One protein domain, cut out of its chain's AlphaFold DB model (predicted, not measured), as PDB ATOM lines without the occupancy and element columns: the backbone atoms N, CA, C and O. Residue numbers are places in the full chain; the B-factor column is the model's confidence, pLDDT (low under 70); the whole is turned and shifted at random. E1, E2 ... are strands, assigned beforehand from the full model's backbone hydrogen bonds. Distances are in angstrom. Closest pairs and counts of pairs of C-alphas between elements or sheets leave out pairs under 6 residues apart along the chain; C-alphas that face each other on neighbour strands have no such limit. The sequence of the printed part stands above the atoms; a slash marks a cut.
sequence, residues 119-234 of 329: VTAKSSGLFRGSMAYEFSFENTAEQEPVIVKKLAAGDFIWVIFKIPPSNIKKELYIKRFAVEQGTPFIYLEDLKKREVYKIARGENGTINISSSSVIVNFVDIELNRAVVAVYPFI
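AT A GLANCE: This is residues 119 to 234 of the 329 residues of an uncharacterized protein of Candidatus Woesearchaeota archaeon (UniProt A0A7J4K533). Two strongly twisted sheets lie face to face as a sandwich, a wide one of six strands, E1, E2, E4, E5, E6 and E7, and a smaller one of four, E3, E10, E9 and E8. On one side the edge strands E7 and E8 come together over a tight link, while on the other side E1 and E3 come close only near Val 119 and Val 146; the turn near Pro 165 and the E5 and E6 turn near Gln 181 lie at the two ends of the long axis. The printed part has 116 residues with no named helix and ten named strands, E1 to E10 in chain order, and its class is all strand. The large sheet, in the order E1, E2, E4, E5, E6, E7, is mixed; the small one, in the order E3, E10, E9, E8, is antiparallel throughout. The whole is compact, with a radius of gyration of the C-alphas of 13.6 A, and spans 44 by 30 by 25 A.

IN THESE COORDINATES: In the large sheet, E1 is residues 119 to 123, beginning at C-alpha 119, (237.015, 316.563, 285.687). E2 is residues 131 to 138, 22.6 A from first to last C-alpha, and E4 is residues 156 to 162, 18.9 A. E5, the longest strand, is residues 168 to 180, 33.6 A, and bends by 57 degrees at residue 176; its C-alpha 180 is at (239.311, 289.621, 269.958). E6 is residues 183 to 190, 22.6 A, and E7 is residues 195 to 200. In the small sheet, E3 is residues 146 to 151 and E8 is residues 204 to 209. E9, residues 212 to 222, is 29.4 A long and bends by 54 degrees at residue 219. E10, residues 225 to 233, is 24.6 A long and ends at C-alpha 233, (252.220, 310.228, 284.855).

HOW THE PARTS SIT: In the large sheet, E4 to E7 form a meander, each strand the antiparallel neighbour of the one before. N 159 and O 170 are 2.9 A apart between E4 and E5, N 185 and O 178 are 2.8 A apart between E5 and E6, and N 188 and O 197 are 2.9 A apart between E6 and E7. E2 and E4 are parallel, at 18 degrees, with N 135 and O 158 at 2.8 A. The hairpin E1 and E2 is antiparallel, with N 122 and O 132 at 2.9 A. In the small sheet, E8, E9 and E10 form a second meander, with N 207 and O 214 at 2.8 A and N 217 and O 229 at 2.8 A. E3 is antiparallel to E10, with N 148 and O 228 at 2.9 A. The two sheets form a sandwich, two sheets face to face, their facing parts 7.1 A centre to centre and their strands at 16 degrees. Between them, the closest C-alphas of E7 and E8 are those of Ile 199 and Gly 205, 5.6 A apart, and those of E6 and E9 are Pro 184 and Ile 221, 6.4 A apart. E5 and E9 are near each other, with 8 pairs of C-alphas within 10 A. E3 and E4 are apart, though a tight link joins them.

THE WHOLE: The two C-alphas farthest apart, those of Pro 165 and Gln 181, are 46.3 A apart. The printed part has no cut and no long link; the links E1 to E2 and E2 to E3 are short, and the others are tight. The mean pLDDT of the printed part is 82.0, and it is under 70 at residues 119 to 121, 123 to 129, 139 to 143, 211 to 212 and 234.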
ATOM      1  N   VAL A 119     237.522 317.089 286.959       60.81
ATOM      2  CA  VAL A 119     237.015 316.563 285.687       60.81
ATOM      3  C   VAL A 119     235.696 317.174 285.350       60.81
ATOM      4  O   VAL A 119     234.755 317.170 286.140       60.81
ATOM      5  N   THR A 120     235.652 317.701 284.136       69.00
ATOM      6  CA  THR A 120     234.476 318.361 283.603       69.00
ATOM      7  C   THR A 120     234.049 317.613 282.352       69.00
ATOM      8  O   THR A 120     234.743 317.616 281.338       69.00
ATOM      9  N   ALA A 121     232.886 316.967 282.406       60.34
ATOM     10  CA  ALA A 121     232.250 316.432 281.210       60.34
ATOM     11  C   ALA A 121     231.547 317.576 280.467       60.34
ATOM     12  O   ALA A 121     230.732 318.291 281.055       60.34
ATOM     13  N   LYS A 122     231.852 317.755 279.181       70.62
ATOM     14  CA  LYS A 122     231.208 318.743 278.311       70.62
ATOM     15  C   LYS A 122     230.569 318.022 277.123       70.62
ATOM     16  O   LYS A 122     231.101 317.050 276.596       70.62
ATOM     17  N   SER A 123     229.410 318.496 276.674       62.56
ATOM     18  CA  SER A 123     228.862 318.043 275.390       62.56
ATOM     19  C   SER A 123     229.834 318.445 274.277       62.56
ATOM     20  O   SER A 123     230.221 319.612 274.215       62.56
ATOM     21  N   SER A 124     230.233 317.509 273.409       62.16
ATOM     22  CA  SER A 124     231.265 317.781 272.394       62.16
ATOM     23  C   SER A 124     230.774 318.738 271.301       62.16
ATOM     24  O   SER A 124     231.577 319.427 270.677       62.16
ATOM     25  N   GLY A 125     229.461 318.756 271.032       60.44
ATOM     26  CA  GLY A 125     228.830 319.543 269.963       60.44
ATOM     27  C   GLY A 125     229.240 319.154 268.532       60.44
ATOM     28  O   GLY A 125     228.612 319.620 267.584       60.44
ATOM     29  N   LEU A 126     230.257 318.301 268.366       57.22
ATOM     30  CA  LEU A 126     230.879 317.949 267.086       57.22
ATOM     31  C   LEU A 126     230.137 316.821 266.361       57.22
ATOM     32  O   LEU A 126     230.091 316.814 265.134       57.22
ATOM     33  N   PHE A 127     229.514 315.897 267.099       59.53
ATOM     34  CA  PHE A 127     228.691 314.825 266.537       59.53
ATOM     35  C   PHE A 127     227.412 314.673 267.358       59.53
ATOM     36  O   PHE A 127     227.433 314.779 268.585       59.53
ATOM     37  N   ARG A 128     226.273 314.444 266.689       60.00
ATOM     38  CA  ARG A 128     224.983 314.239 267.367       60.00
ATOM     39  C   ARG A 128     225.100 313.046 268.323       60.00
ATOM     40  O   ARG A 128     225.127 311.908 267.875       60.00
ATOM     41  N   GLY A 129     225.152 313.334 269.622       69.25
ATOM     42  CA  GLY A 129     225.177 312.333 270.688       69.25
ATOM     43  C   GLY A 129     226.553 311.985 271.263       69.25
ATOM     44  O   GLY A 129     226.578 311.186 272.192       69.25
ATOM     45  N   SER A 130     227.661 312.568 270.783       78.69
ATOM     46  CA  SER A 130     228.978 312.320 271.392       78.69
ATOM     47  C   SER A 130     229.314 313.299 272.518       78.69
ATOM     48  O   SER A 130     228.958 314.482 272.488       78.69
ATOM     49  N   MET A 131     230.047 312.807 273.510       83.19
ATOM     50  CA  MET A 131     230.501 313.562 274.676       83.19
ATOM     51  C   MET A 131     232.008 313.829 274.595       83.19
ATOM     52  O   MET A 131     232.774 313.012 274.086       83.19
ATOM     53  N   ALA A 132     232.436 314.994 275.087       85.44
ATOM     54  CA  ALA A 132     233.842 315.333 275.264       85.44
ATOM     55  C   ALA A 132     234.152 315.392 276.762       85.44
ATOM     56  O   ALA A 132     233.634 316.230 277.501       85.44
ATOM     57  N   TYR A 133     235.004 314.489 277.222       83.94
ATOM     58  CA  TYR A 133     235.417 314.432 278.618       83.94
ATOM     59  C   TYR A 133     236.735 315.175 278.766       83.94
ATOM     60  O   TYR A 133     237.747 314.760 278.204       83.94
ATOM     61  N   GLU A 134     236.708 316.295 279.486       85.75
ATOM     62  CA  GLU A 134     237.877 317.133 279.718       85.75
ATOM     63  C   GLU A 134     238.467 316.813 281.094       85.75
ATOM     64  O   GLU A 134     237.854 317.061 282.138       85.75
ATOM     65  N   PHE A 135     239.666 316.243 281.070       82.38
ATOM     66  CA  PHE A 135     240.466 315.919 282.239       82.38
ATOM     67  C   PHE A 135     241.529 316.997 282.386       82.38
ATOM     68  O   PHE A 135     242.346 317.172 281.484       82.38
ATOM     69  N   SER A 136     241.512 317.724 283.501       81.44
ATOM     70  CA  SER A 136     242.543 318.708 283.806       81.44
ATOM     71  C   SER A 136     243.396 318.199 284.958       81.44
ATOM     72  O   SER A 136     242.907 318.069 286.080       81.44
ATOM     73  N   PHE A 137     244.672 317.972 284.678       77.62
ATOM     74  CA  PHE A 137     245.669 317.584 285.666       77.62
ATOM     75  C   PHE A 137     246.598 318.772 285.927       77.62
ATOM     76  O   PHE A 137     247.102 319.387 284.983       77.62
ATOM     77  N   GLU A 138     246.793 319.111 287.199       72.50
ATOM     78  CA  GLU A 138     247.933 319.937 287.618       72.50
ATOM     79  C   GLU A 138     249.190 319.050 287.670       72.50
ATOM     80  O   GLU A 138     249.084 317.837 287.851       72.50
ATOM     81  N   ASN A 139     250.379 319.623 287.499       66.69
ATOM     82  CA  ASN A 139     251.637 318.874 287.459       66.69
ATOM     83  C   ASN A 139     252.103 318.434 288.866       66.69
ATOM     84  O   ASN A 139     253.096 318.948 289.374       66.69
ATOM     85  N   THR A 140     251.388 317.494 289.493       65.06
ATOM     86  CA  THR A 140     251.708 316.955 290.830       65.06
ATOM     87  C   THR A 140     251.822 315.432 290.815       65.06
ATOM     88  O   THR A 140     251.142 314.755 290.043       65.06
ATOM     89  N   ALA A 141     252.697 314.890 291.669       58.97
ATOM     90  CA  ALA A 141     253.034 313.464 291.708       58.97
ATOM     91  C   ALA A 141     251.934 312.568 292.319       58.97
ATOM     92  O   ALA A 141     251.965 311.354 292.134       58.97
ATOM     93  N   GLU A 142     250.947 313.142 293.018       62.56
ATOM     94  CA  GLU A 142     249.994 312.390 293.855       62.56
ATOM     95  C   GLU A 142     248.527 312.669 293.501       62.56
ATOM     96  O   GLU A 142     247.690 312.963 294.355       62.56
ATOM     97  N   GLN A 143     248.183 312.582 292.218       67.56
ATOM     98  CA  GLN A 143     246.798 312.765 291.784       67.56
ATOM     99  C   GLN A 143     246.033 311.445 291.739       67.56
ATOM    100  O   GLN A 143     246.432 310.488 291.072       67.56
ATOM    101  N   GLU A 144     244.886 311.417 292.423       71.94
ATOM    102  CA  GLU A 144     243.938 310.312 292.315       71.94
ATOM    103  C   GLU A 144     243.461 310.154 290.860       71.94
ATOM    104  O   GLU A 144     243.210 311.152 290.171       71.94
ATOM    105  N   PRO A 145     243.277 308.912 290.380       75.12
ATOM    106  CA  PRO A 145     242.723 308.692 289.059       75.12
ATOM    107  C   PRO A 145     241.330 309.274 288.939       75.12
ATOM    108  O   PRO A 145     240.467 309.110 289.805       75.12
ATOM    109  N   VAL A 146     241.064 309.844 287.775       79.19
ATOM    110  CA  VAL A 146     239.710 310.249 287.443       79.19
ATOM    111  C   VAL A 146     238.990 309.084 286.802       79.19
ATOM    112  O   VAL A 146     239.374 308.638 285.721       79.19
ATOM    113  N   ILE A 147     237.866 308.695 287.402       79.56
ATOM    114  CA  ILE A 147     236.968 307.690 286.847       79.56
ATOM    115  C   ILE A 147     235.839 308.347 286.046       79.56
ATOM    116  O   ILE A 147     234.979 309.031 286.603       79.56
ATOM    117  N   VAL A 148     235.778 308.060 284.746       81.75
ATOM    118  CA  VAL A 148     234.626 308.377 283.892       81.75
ATOM    119  C   VAL A 148     233.850 307.107 283.588       81.75
ATOM    120  O   VAL A 148     234.400 306.104 283.136       81.75
ATOM    121  N   LYS A 149     232.539 307.163 283.831       81.12
ATOM    122  CA  LYS A 149     231.604 306.075 283.539       81.12
ATOM    123  C   LYS A 149     230.887 306.369 282.221       81.12
ATOM    124  O   LYS A 149     230.440 307.494 282.025       81.12
ATOM    125  N   LYS A 150     230.673 305.331 281.402       84.88
ATOM    126  CA  LYS A 150     229.845 305.349 280.176       84.88
ATOM    127  C   LYS A 150     230.471 306.065 278.970       84.88
ATOM    128  O   LYS A 150     229.774 306.779 278.259       84.88
ATOM    129  N   LEU A 151     231.752 305.831 278.708       88.06
ATOM    130  CA  LEU A 151     232.365 306.234 277.437       88.06
ATOM    131  C   LEU A 151     231.858 305.352 276.296       88.06
ATOM    132  O   LEU A 151     231.832 304.135 276.460       88.06
ATOM    133  N   ALA A 152     231.484 305.943 275.163       90.62
ATOM    134  CA  ALA A 152     230.994 305.246 273.975       90.62
ATOM    135  C   ALA A 152     231.907 305.465 272.752       90.62
ATOM    136  O   ALA A 152     232.771 306.341 272.735       90.62
ATOM    137  N   ALA A 153     231.720 304.660 271.702       90.81
ATOM    138  CA  ALA A 153     232.404 304.882 270.435       90.81
ATOM    139  C   ALA A 153     231.882 306.180 269.814       90.81
ATOM    140  O   ALA A 153     230.676 306.423 269.813       90.81
ATOM    141  N   GLY A 154     232.788 307.013 269.310       90.69
ATOM    142  CA  GLY A 154     232.462 308.367 268.867       90.69
ATOM    143  C   GLY A 154     232.720 309.461 269.910       90.69
ATOM    144  O   GLY A 154     232.718 310.637 269.543       90.69
ATOM    145  N   ASP A 155     232.958 309.106 271.177       91.62
ATOM    146  CA  ASP A 155     233.297 310.074 272.224       91.62
ATOM    147  C   ASP A 155     234.754 310.547 272.131       91.62
ATOM    148  O   ASP A 155     235.632 309.899 271.547       91.62
ATOM    149  N   PHE A 156     235.009 311.692 272.766       90.94
ATOM    150  CA  PHE A 156     236.321 312.320 272.850       90.94
ATOM    151  C   PHE A 156     236.807 312.363 274.295       90.94
ATOM    152  O   PHE A 156     236.064 312.698 275.220       90.94
ATOM    153  N   ILE A 157     238.094 312.092 274.469       89.19
ATOM    154  CA  ILE A 157     238.827 312.280 275.715       89.19
ATOM    155  C   ILE A 157     239.840 313.398 275.470       89.19
ATOM    156  O   ILE A 157     240.735 313.276 274.633       89.19
ATOM    157  N   TRP A 158     239.687 314.506 276.183       89.94
ATOM    158  CA  TRP A 158     240.630 315.616 276.170       89.94
ATOM    159  C   TRP A 158     241.408 315.611 277.470       89.94
ATOM    160  O   TRP A 158     240.842 315.856 278.532       89.94
ATOM    161  N   VAL A 159     242.707 315.356 277.382       85.75
ATOM    162  CA  VAL A 159     243.596 315.440 278.536       85.75
ATOM    163  C   VAL A 159     244.376 316.741 278.462       85.75
ATOM    164  O   VAL A 159     245.073 316.996 277.480       85.75
ATOM    165  N   ILE A 160     244.221 317.576 279.481       84.44
ATOM    166  CA  ILE A 160     244.863 318.877 279.613       84.44
ATOM    167  C   ILE A 160     245.804 318.812 280.810       84.44
ATOM    168  O   ILE A 160     245.362 318.683 281.950       84.44
ATOM    169  N   PHE A 161     247.098 318.948 280.550       79.19
ATOM    170  CA  PHE A 161     248.087 319.221 281.580       79.19
ATOM    171  C   PHE A 161     248.273 320.720 281.710       79.19
ATOM    172  O   PHE A 161     248.641 321.397 280.743       79.19
ATOM    173  N   LYS A 162     248.023 321.240 282.905       79.50
ATOM    174  CA  LYS A 162     248.301 322.632 283.228       79.50
ATOM    175  C   LYS A 162     249.748 322.751 283.690       79.50
ATOM    176  O   LYS A 162     250.089 322.398 284.812       79.50
ATOM    177  N   ILE A 163     250.605 323.215 282.784       72.62
ATOM    178  CA  ILE A 163     252.032 323.432 283.041       72.62
ATOM    179  C   ILE A 163     252.333 324.894 282.710       72.62
ATOM    180  O   ILE A 163     252.508 325.230 281.543       72.62
ATOM    181  N   PRO A 164     252.363 325.817 283.681       70.38
ATOM    182  CA  PRO A 164     252.695 327.208 283.396       70.38
ATOM    183  C   PRO A 164     254.042 327.337 282.652       70.38
ATOM    184  O   PRO A 164     254.999 326.654 283.011       70.38
ATOM    185  N   PRO A 165     254.148 328.202 281.622       71.56
ATOM    186  CA  PRO A 165     253.144 329.158 281.145       71.56
ATOM    187  C   PRO A 165     252.152 328.599 280.102       71.56
ATOM    188  O   PRO A 165     251.307 329.349 279.616       71.56
ATOM    189  N   SER A 166     252.246 327.327 279.712       74.69
ATOM    190  CA  SER A 166     251.498 326.758 278.585       74.69
ATOM    191  C   SER A 166     250.819 325.432 278.915       74.69
ATOM    192  O   SER A 166     251.470 324.439 279.222       74.69
ATOM    193  N   ASN A 167     249.508 325.355 278.714       83.94
ATOM    194  CA  ASN A 167     248.794 324.090 278.869       83.94
ATOM    195  C   ASN A 167     249.090 323.151 277.694       83.94
ATOM    196  O   ASN A 167     249.009 323.556 276.530       83.94
ATOM    197  N   ILE A 168     249.366 321.882 277.987       83.56
ATOM    198  CA  ILE A 168     249.517 320.843 276.970       83.56
ATOM    199  C   ILE A 168     248.192 320.093 276.862       83.56
ATOM    200  O   ILE A 168     247.722 319.511 277.834       83.56
ATOM    201  N   LYS A 169     247.586 320.099 275.671       88.06
ATOM    202  CA  LYS A 169     246.339 319.377 275.386       88.06
ATOM    203  C   LYS A 169     246.608 318.181 274.478       88.06
ATOM    204  O   LYS A 169     247.255 318.317 273.439       88.06
ATOM    205  N   LYS A 170     246.047 317.031 274.839       89.69
ATOM    206  CA  LYS A 170     245.961 315.832 274.005       89.69
ATOM    207  C   LYS A 170     244.500 315.501 273.739       89.69
ATOM    208  O   LYS A 170     243.683 315.496 274.656       89.69
ATOM    209  N   GLU A 171     244.192 315.215 272.482       91.75
ATOM    210  CA  GLU A 171     242.851 314.840 272.043       91.75
ATOM    211  C   GLU A 171     242.868 313.392 271.566       91.75
ATOM    212  O   GLU A 171     243.609 313.036 270.650       91.75
ATOM    213  N   LEU A 172     242.061 312.562 272.219       92.56
ATOM    214  CA  LEU A 172     241.916 311.147 271.926       92.56
ATOM    215  C   LEU A 172     240.478 310.876 271.506       92.56
ATOM    216  O   LEU A 172     239.533 311.328 272.154       92.56
ATOM    217  N   TYR A 173     240.321 310.130 270.423       93.75
ATOM    218  CA  TYR A 173     239.029 309.730 269.889       93.75
ATOM    219  C   TYR A 173     238.791 308.245 270.134       93.75
ATOM    220  O   TYR A 173     239.639 307.418 269.790       93.75
ATOM    221  N   ILE A 174     237.636 307.888 270.700       93.50
ATOM    222  CA  ILE A 174     237.262 306.483 270.866       93.50
ATOM    223  C   ILE A 174     236.728 305.969 269.536       93.50
ATOM    224  O   ILE A 174     235.565 306.167 269.181       93.50
ATOM    225  N   LYS A 175     237.594 305.275 268.797       94.12
ATOM    226  CA  LYS A 175     237.301 304.801 267.447       94.12
ATOM    227  C   LYS A 175     236.279 303.676 267.448       94.12
ATOM    228  O   LYS A 175     235.330 303.710 266.670       94.12
ATOM    229  N   ARG A 176     236.500 302.663 268.288       94.38
ATOM    230  CA  ARG A 176     235.613 301.504 268.438       94.38
ATOM    231  C   ARG A 176     235.956 300.685 269.678       94.38
ATOM    232  O   ARG A 176     237.085 300.732 270.169       94.38
ATOM    233  N   PHE A 177     235.001 299.856 270.077       92.56
ATOM    234  CA  PHE A 177     235.217 298.703 270.945       92.56
ATOM    235  C   PHE A 177     235.251 297.436 270.093       92.56
ATOM    236  O   PHE A 177     234.573 297.355 269.067       92.56
ATOM    237  N   ALA A 178     236.054 296.455 270.491       93.75
ATOM    238  CA  ALA A 178     236.083 295.149 269.845       93.75
ATOM    239  C   ALA A 178     236.323 294.046 270.876       93.75
ATOM    240  O   ALA A 178     236.868 294.298 271.947       93.75
ATOM    241  N   VAL A 179     235.949 292.816 270.534       92.94
ATOM    242  CA  VAL A 179     236.335 291.618 271.284       92.94
ATOM    243  C   VAL A 179     237.167 290.747 270.359       92.94
ATOM    244  O   VAL A 179     236.687 290.339 269.303       92.94
ATOM    245  N   GLU A 180     238.406 290.460 270.743       93.88
ATOM    246  CA  GLU A 180     239.311 289.621 269.958       93.88
ATOM    247  C   GLU A 180     239.747 288.444 270.813       93.88
ATOM    248  O   GLU A 180     240.255 288.624 271.917       93.88
ATOM    249  N   GLN A 181     239.490 287.228 270.323       94.94
ATOM    250  CA  GLN A 181     239.793 285.985 271.045       94.94
ATOM    251  C   GLN A 181     239.180 285.934 272.463       94.94
ATOM    252  O   GLN A 181     239.735 285.326 273.370       94.94
ATOM    253  N   GLY A 182     238.021 286.575 272.656       93.00
ATOM    254  CA  GLY A 182     237.336 286.646 273.951       93.00
ATOM    255  C   GLY A 182     237.813 287.774 274.873       93.00
ATOM    256  O   GLY A 182     237.189 287.997 275.908       93.00
ATOM    257  N   THR A 183     238.840 288.532 274.486       92.12
ATOM    258  CA  THR A 183     239.340 289.678 275.255       92.12
ATOM    259  C   THR A 183     238.760 290.982 274.703       92.12
ATOM    260  O   THR A 183     238.874 291.235 273.501       92.12
ATOM    261  N   PRO A 184     238.118 291.824 275.533       91.44
ATOM    262  CA  PRO A 184     237.630 293.127 275.101       91.44
ATOM    263  C   PRO A 184     238.773 294.147 274.993       91.44
ATOM    264  O   PRO A 184     239.623 294.253 275.879       91.44
ATOM    265  N   PHE A 185     238.741 294.930 273.915       93.19
ATOM    266  CA  PHE A 185     239.689 295.990 273.591       93.19
ATOM    267  C   PHE A 185     238.964 297.292 273.266       93.19
ATOM    268  O   PHE A 185     237.872 297.302 272.688       93.19
ATOM    269  N   ILE A 186     239.644 298.398 273.544       93.69
ATOM    270  CA  ILE A 186     239.311 299.711 273.007       93.69
ATOM    271  C   ILE A 186     240.397 300.180 272.043       93.69
ATOM    272  O   ILE A 186     241.589 299.943 272.249       93.69
ATOM    273  N   TYR A 187     239.958 300.861 270.991       94.56
ATOM    274  CA  TYR A 187     240.818 301.524 270.028       94.56
ATOM    275  C   TYR A 187     240.702 303.036 270.200       94.56
ATOM    276  O   TYR A 187     239.647 303.612 269.923       94.56
ATOM    277  N   LEU A 188     241.783 303.673 270.643       94.25
ATOM    278  CA  LEU A 188     241.899 305.125 270.762       94.25
ATOM    279  C   LEU A 188     242.730 305.672 269.607       94.25
ATOM    280  O   LEU A 188     243.801 305.148 269.335       94.25
ATOM    281  N   GLU A 189     242.278 306.735 268.953       94.81
ATOM    282  CA  GLU A 189     243.055 307.437 267.928       94.81
ATOM    283  C   GLU A 189     243.521 308.796 268.465       94.81
ATOM    284  O   GLU A 189     242.699 309.613 268.888       94.81
ATOM    285  N   ASP A 190     244.830 309.060 268.438       93.00
ATOM    286  CA  ASP A 190     245.356 310.423 268.551       93.00
ATOM    287  C   ASP A 190     245.057 311.152 267.242       93.00
ATOM    288  O   ASP A 190     245.680 310.887 266.215       93.00
ATOM    289  N   LEU A 191     244.122 312.097 267.274       89.12
ATOM    290  CA  LEU A 191     243.672 312.799 266.071       89.12
ATOM    291  C   LEU A 191     244.766 313.645 265.416       89.12
ATOM    292  O   LEU A 191     244.726 313.866 264.204       89.12
ATOM    293  N   LYS A 192     245.745 314.113 266.198       89.88
ATOM    294  CA  LYS A 192     246.843 314.938 265.695       89.88
ATOM    295  C   LYS A 192     247.913 314.081 265.027       89.88
ATOM    296  O   LYS A 192     248.432 314.472 263.986       89.88
ATOM    297  N   LYS A 193     248.248 312.930 265.621       92.19
ATOM    298  CA  LYS A 193     249.286 312.021 265.099       92.19
ATOM    299  C   LYS A 193     248.758 310.927 264.171       92.19
ATOM    300  O   LYS A 193     249.558 310.290 263.497       92.19
ATOM    301  N   ARG A 194     247.441 310.699 264.142       93.31
ATOM    302  CA  ARG A 194     246.783 309.541 263.502       93.31
ATOM    303  C   ARG A 194     247.285 308.188 264.014       93.31
ATOM    304  O   ARG A 194     247.179 307.177 263.328       93.31
ATOM    305  N   GLU A 195     247.817 308.169 265.231       94.69
ATOM    306  CA  GLU A 195     248.289 306.959 265.896       94.69
ATOM    307  C   GLU A 195     247.113 306.264 266.587       94.69
ATOM    308  O   GLU A 195     246.283 306.929 267.211       94.69
ATOM    309  N   VAL A 196     247.032 304.936 266.471       94.88
ATOM    310  CA  VAL A 196     245.964 304.141 267.083       94.88
ATOM    311  C   VAL A 196     246.534 303.299 268.217       94.88
ATOM    312  O   VAL A 196     247.366 302.425 267.990       94.88
ATOM    313  N   TYR A 197     246.032 303.524 269.425       94.06
ATOM    314  CA  TYR A 197     246.338 302.732 270.609       94.06
ATOM    315  C   TYR A 197     245.275 301.650 270.791       94.06
ATOM    316  O   TYR A 197     244.074 301.934 270.771       94.06
ATOM    317  N   LYS A 198     245.724 300.411 270.988       95.12
ATOM    318  CA  LYS A 198     244.886 299.260 271.330       95.12
ATOM    319  C   LYS A 198     245.143 298.909 272.791       95.12
ATOM    320  O   LYS A 198     246.273 298.584 273.133       95.12
ATOM    321  N   ILE A 199     244.115 298.987 273.632       92.12
ATOM    322  CA  ILE A 199     244.245 298.772 275.081       92.12
ATOM    323  C   ILE A 199     243.224 297.720 275.513       92.12
ATOM    324  O   ILE A 199     242.042 297.832 275.169       92.12
ATOM    325  N   ALA A 200     243.672 296.675 276.211       90.75
ATOM    326  CA  ALA A 200     242.787 295.639 276.733       90.75
ATOM    327  C   ALA A 200     242.148 296.060 278.066       90.75
ATOM    328  O   ALA A 200     242.637 296.946 278.768       90.75
ATOM    329  N   ARG A 201     241.055 295.393 278.449       88.62
ATOM    330  CA  ARG A 201     240.456 295.571 279.780       88.62
ATOM    331  C   ARG A 201     241.458 295.227 280.886       88.62
ATOM    332  O   ARG A 201     242.043 294.150 280.878       88.62
ATOM    333  N   GLY A 202     241.580 296.119 281.868       82.38
ATOM    334  CA  GLY A 202     242.486 295.974 283.007       82.38
ATOM    335  C   GLY A 202     243.947 296.318 282.704       82.38
ATOM    336  O   GLY A 202     244.735 296.420 283.640       82.38
ATOM    337  N   GLU A 203     244.310 296.548 281.439       86.50
ATOM    338  CA  GLU A 203     245.656 296.972 281.061       86.50
ATOM    339  C   GLU A 203     245.811 298.497 281.102       86.50
ATOM    340  O   GLU A 203     244.875 299.268 280.866       86.50
ATOM    341  N   ASN A 204     247.040 298.927 281.385       83.38
ATOM    342  CA  ASN A 204     247.450 300.321 281.328       83.38
ATOM    343  C   ASN A 204     247.895 300.667 279.905       83.38
ATOM    344  O   ASN A 204     248.900 300.150 279.424       83.38
ATOM    345  N   GLY A 205     247.177 301.573 279.246       83.50
ATOM    346  CA  GLY A 205     247.643 302.200 278.017       83.50
ATOM    347  C   GLY A 205     248.411 303.476 278.327       83.50
ATOM    348  O   GLY A 205     247.815 304.463 278.757       83.50
ATOM    349  N   THR A 206     249.720 303.483 278.088       85.62
ATOM    350  CA  THR A 206     250.532 304.697 278.222       85.62
ATOM    351  C   THR A 206     250.463 305.512 276.938       85.62
ATOM    352  O   THR A 206     250.842 305.047 275.865       85.62
ATOM    353  N   ILE A 207     249.988 306.749 277.046       85.56
ATOM    354  CA  ILE A 207     249.851 307.681 275.931       85.56
ATOM    355  C   ILE A 207     250.791 308.855 276.167       85.56
ATOM    356  O   ILE A 207     250.605 309.648 277.090       85.56
ATOM    357  N   ASN A 208     251.791 308.991 275.298       83.50
ATOM    358  CA  ASN A 208     252.791 310.048 275.411       83.50
ATOM    359  C   ASN A 208     252.243 311.399 274.921       83.50
ATOM    360  O   ASN A 208     251.680 311.533 273.820       83.50
ATOM    361  N   ILE A 209     252.438 312.420 275.751       79.12
ATOM    362  CA  ILE A 209     251.976 313.796 275.577       79.12
ATOM    363  C   ILE A 209     253.182 314.719 275.768       79.12
ATOM    364  O   ILE A 209     253.446 315.242 276.845       79.12
ATOM    365  N   SER A 210     253.925 314.931 274.679       79.00
ATOM    366  CA  SER A 210     255.184 315.688 274.695       79.00
ATOM    367  C   SER A 210     256.213 315.053 275.644       79.00
ATOM    368  O   SER A 210     256.635 313.932 275.378       79.00
ATOM    369  N   SER A 211     256.599 315.748 276.720       69.62
ATOM    370  CA  SER A 211     257.546 315.313 277.757       69.62
ATOM    371  C   SER A 211     256.874 314.636 278.956       69.62
ATOM    372  O   SER A 211     257.540 314.342 279.941       69.62
ATOM    373  N   SER A 212     255.561 314.435 278.906       69.75
ATOM    374  CA  SER A 212     254.778 313.781 279.955       69.75
ATOM    375  C   SER A 212     254.009 312.607 279.357       69.75
ATOM    376  O   SER A 212     253.816 312.536 278.139       69.75
ATOM    377  N   SER A 213     253.513 311.706 280.198       76.62
ATOM    378  CA  SER A 213     252.658 310.606 279.755       76.62
ATOM    379  C   SER A 213     251.354 310.603 280.544       76.62
ATOM    380  O   SER A 213     251.267 311.076 281.673       76.62
ATOM    381  N   VAL A 214     250.299 310.087 279.933       79.06
ATOM    382  CA  VAL A 214     249.062 309.748 280.641       79.06
ATOM    383  C   VAL A 214     248.929 308.256 280.604       79.06
ATOM    384  O   VAL A 214     249.071 307.650 279.541       79.06
ATOM    385  N   ILE A 215     248.615 307.673 281.749       80.56
ATOM    386  CA  ILE A 215     248.197 306.286 281.798       80.56
ATOM    387  C   ILE A 215     246.677 306.291 281.737       80.56
ATOM    388  O   ILE A 215     245.995 306.854 282.591       80.56
ATOM    389  N   VAL A 216     246.138 305.684 280.689       82.69
ATOM    390  CA  VAL A 216     244.707 305.441 280.549       82.69
ATOM    391  C   VAL A 216     244.473 303.972 280.863       82.69
ATOM    392  O   VAL A 216     244.886 303.096 280.105       82.69
ATOM    393  N   ASN A 217     243.826 303.698 281.992       82.69
ATOM    394  CA  ASN A 217     243.407 302.355 282.366       82.69
ATOM    395  C   ASN A 217     241.914 302.183 282.087       82.69
ATOM    396  O   ASN A 217     241.080 302.990 282.505       82.69
ATOM    397  N   PHE A 218     241.570 301.099 281.403       81.00
ATOM    398  CA  PHE A 218     240.184 300.726 281.162       81.00
ATOM    399  C   PHE A 218     239.766 299.697 282.205       81.00
ATOM    400  O   PHE A 218     239.964 298.495 282.028       81.00
ATOM    401  N   VAL A 219     239.192 300.199 283.299       80.38
ATOM    402  CA  VAL A 219     238.770 299.396 284.455       80.38
ATOM    403  C   VAL A 219     237.710 298.378 284.042       80.38
ATOM    404  O   VAL A 219     237.732 297.222 284.470       80.38
ATOM    405  N   ASP A 220     236.791 298.798 283.174       84.31
ATOM    406  CA  ASP A 220     235.751 297.930 282.644       84.31
ATOM    407  C   ASP A 220     235.433 298.257 281.185       84.31
ATOM    408  O   ASP A 220     235.463 299.420 280.777       84.31
ATOM    409  N   ILE A 221     235.122 297.218 280.410       81.06
ATOM    410  CA  ILE A 221     234.733 297.316 279.003       81.06
ATOM    411  C   ILE A 221     233.550 296.373 278.776       81.06
ATOM    412  O   ILE A 221     233.690 295.149 278.796       81.06
ATOM    413  N   GLU A 222     232.391 296.965 278.528       81.25
ATOM    414  CA  GLU A 222     231.198 296.311 278.004       81.25
ATOM    415  C   GLU A 222     231.148 296.475 276.478       81.25
ATOM    416  O   GLU A 222     231.829 297.328 275.908       81.25
ATOM    417  N   LEU A 223     230.289 295.700 275.803       73.56
ATOM    418  CA  LEU A 223     230.227 295.603 274.334       73.56
ATOM    419  C   LEU A 223     230.202 296.953 273.588       73.56
ATOM    420  O   LEU A 223     230.651 297.007 272.451       73.56
ATOM    421  N   ASN A 224     229.705 298.027 274.213       79.44
ATOM    422  CA  ASN A 224     229.651 299.374 273.631       79.44
ATOM    423  C   ASN A 224     230.010 300.494 274.619       79.44
ATOM    424  O   ASN A 224     229.717 301.663 274.351       79.44
ATOM    425  N   ARG A 225     230.542 300.154 275.798       84.62
ATOM    426  CA  ARG A 225     230.782 301.128 276.866       84.62
ATOM    427  C   ARG A 225     232.052 300.811 277.623       84.62
ATOM    428  O   ARG A 225     232.351 299.649 277.851       84.62
ATOM    429  N   ALA A 226     232.745 301.842 278.089       85.62
ATOM    430  CA  ALA A 226     233.868 301.664 278.996       85.62
ATOM    431  C   ALA A 226     233.782 302.543 280.245       85.62
ATOM    432  O   ALA A 226     233.192 303.632 280.244       85.62
ATOM    433  N   VAL A 227     234.407 302.041 281.307       84.75
ATOM    434  CA  VAL A 227     234.803 302.804 282.486       84.75
ATOM    435  C   VAL A 227     236.299 303.045 282.386       84.75
ATOM    436  O   VAL A 227     237.078 302.099 282.273       84.75
ATOM    437  N   VAL A 228     236.693 304.314 282.427       85.75
ATOM    438  CA  VAL A 228     238.089 304.725 282.270       85.75
ATOM    439  C   VAL A 228     238.575 305.401 283.524       85.75
ATOM    440  O   VAL A 228     237.917 306.314 284.013       85.75
ATOM    441  N   ALA A 229     239.738 304.968 283.990       82.88
ATOM    442  CA  ALA A 229     240.560 305.675 284.945       82.88
ATOM    443  C   ALA A 229     241.713 306.352 284.190       82.88
ATOM    444  O   ALA A 229     242.484 305.694 283.491       82.88
ATOM    445  N   VAL A 230     241.813 307.674 284.300       82.81
ATOM    446  CA  VAL A 230     242.912 308.450 283.711       82.81
ATOM    447  C   VAL A 230     243.846 308.888 284.830       82.81
ATOM    448  O   VAL A 230     243.401 309.555 285.766       82.81
ATOM    449  N   TYR A 231     245.118 308.518 284.718       80.94
ATOM    450  CA  TYR A 231     246.177 308.852 285.663       80.94
ATOM    451  C   TYR A 231     247.174 309.793 284.980       80.94
ATOM    452  O   TYR A 231     247.651 309.484 283.877       80.94
ATOM    453  N   PRO A 232     247.533 310.917 285.608       75.94
ATOM    454  CA  PRO A 232     248.699 311.664 285.176       75.94
ATOM    455  C   PRO A 232     249.952 310.849 285.515       75.94
ATOM    456  O   PRO A 232     250.055 310.272 286.595       75.94
ATOM    457  N   PHE A 233     250.901 310.782 284.588       74.00
ATOM    458  CA  PHE A 233     252.220 310.228 284.855       74.00
ATOM    459  C   PHE A 233     253.270 311.261 284.462       74.00
ATOM    460  O   PHE A 233     253.539 311.512 283.282       74.00
ATOM    461  N   ILE A 234     253.855 311.888 285.474       63.97
ATOM    462  CA  ILE A 234     255.025 312.728 285.282       63.97
ATOM    463  C   ILE A 234     256.202 311.769 285.328       63.97
ATOM    464  O   ILE A 234     256.463 311.148 286.354       63.97
TER     465      ILE A 234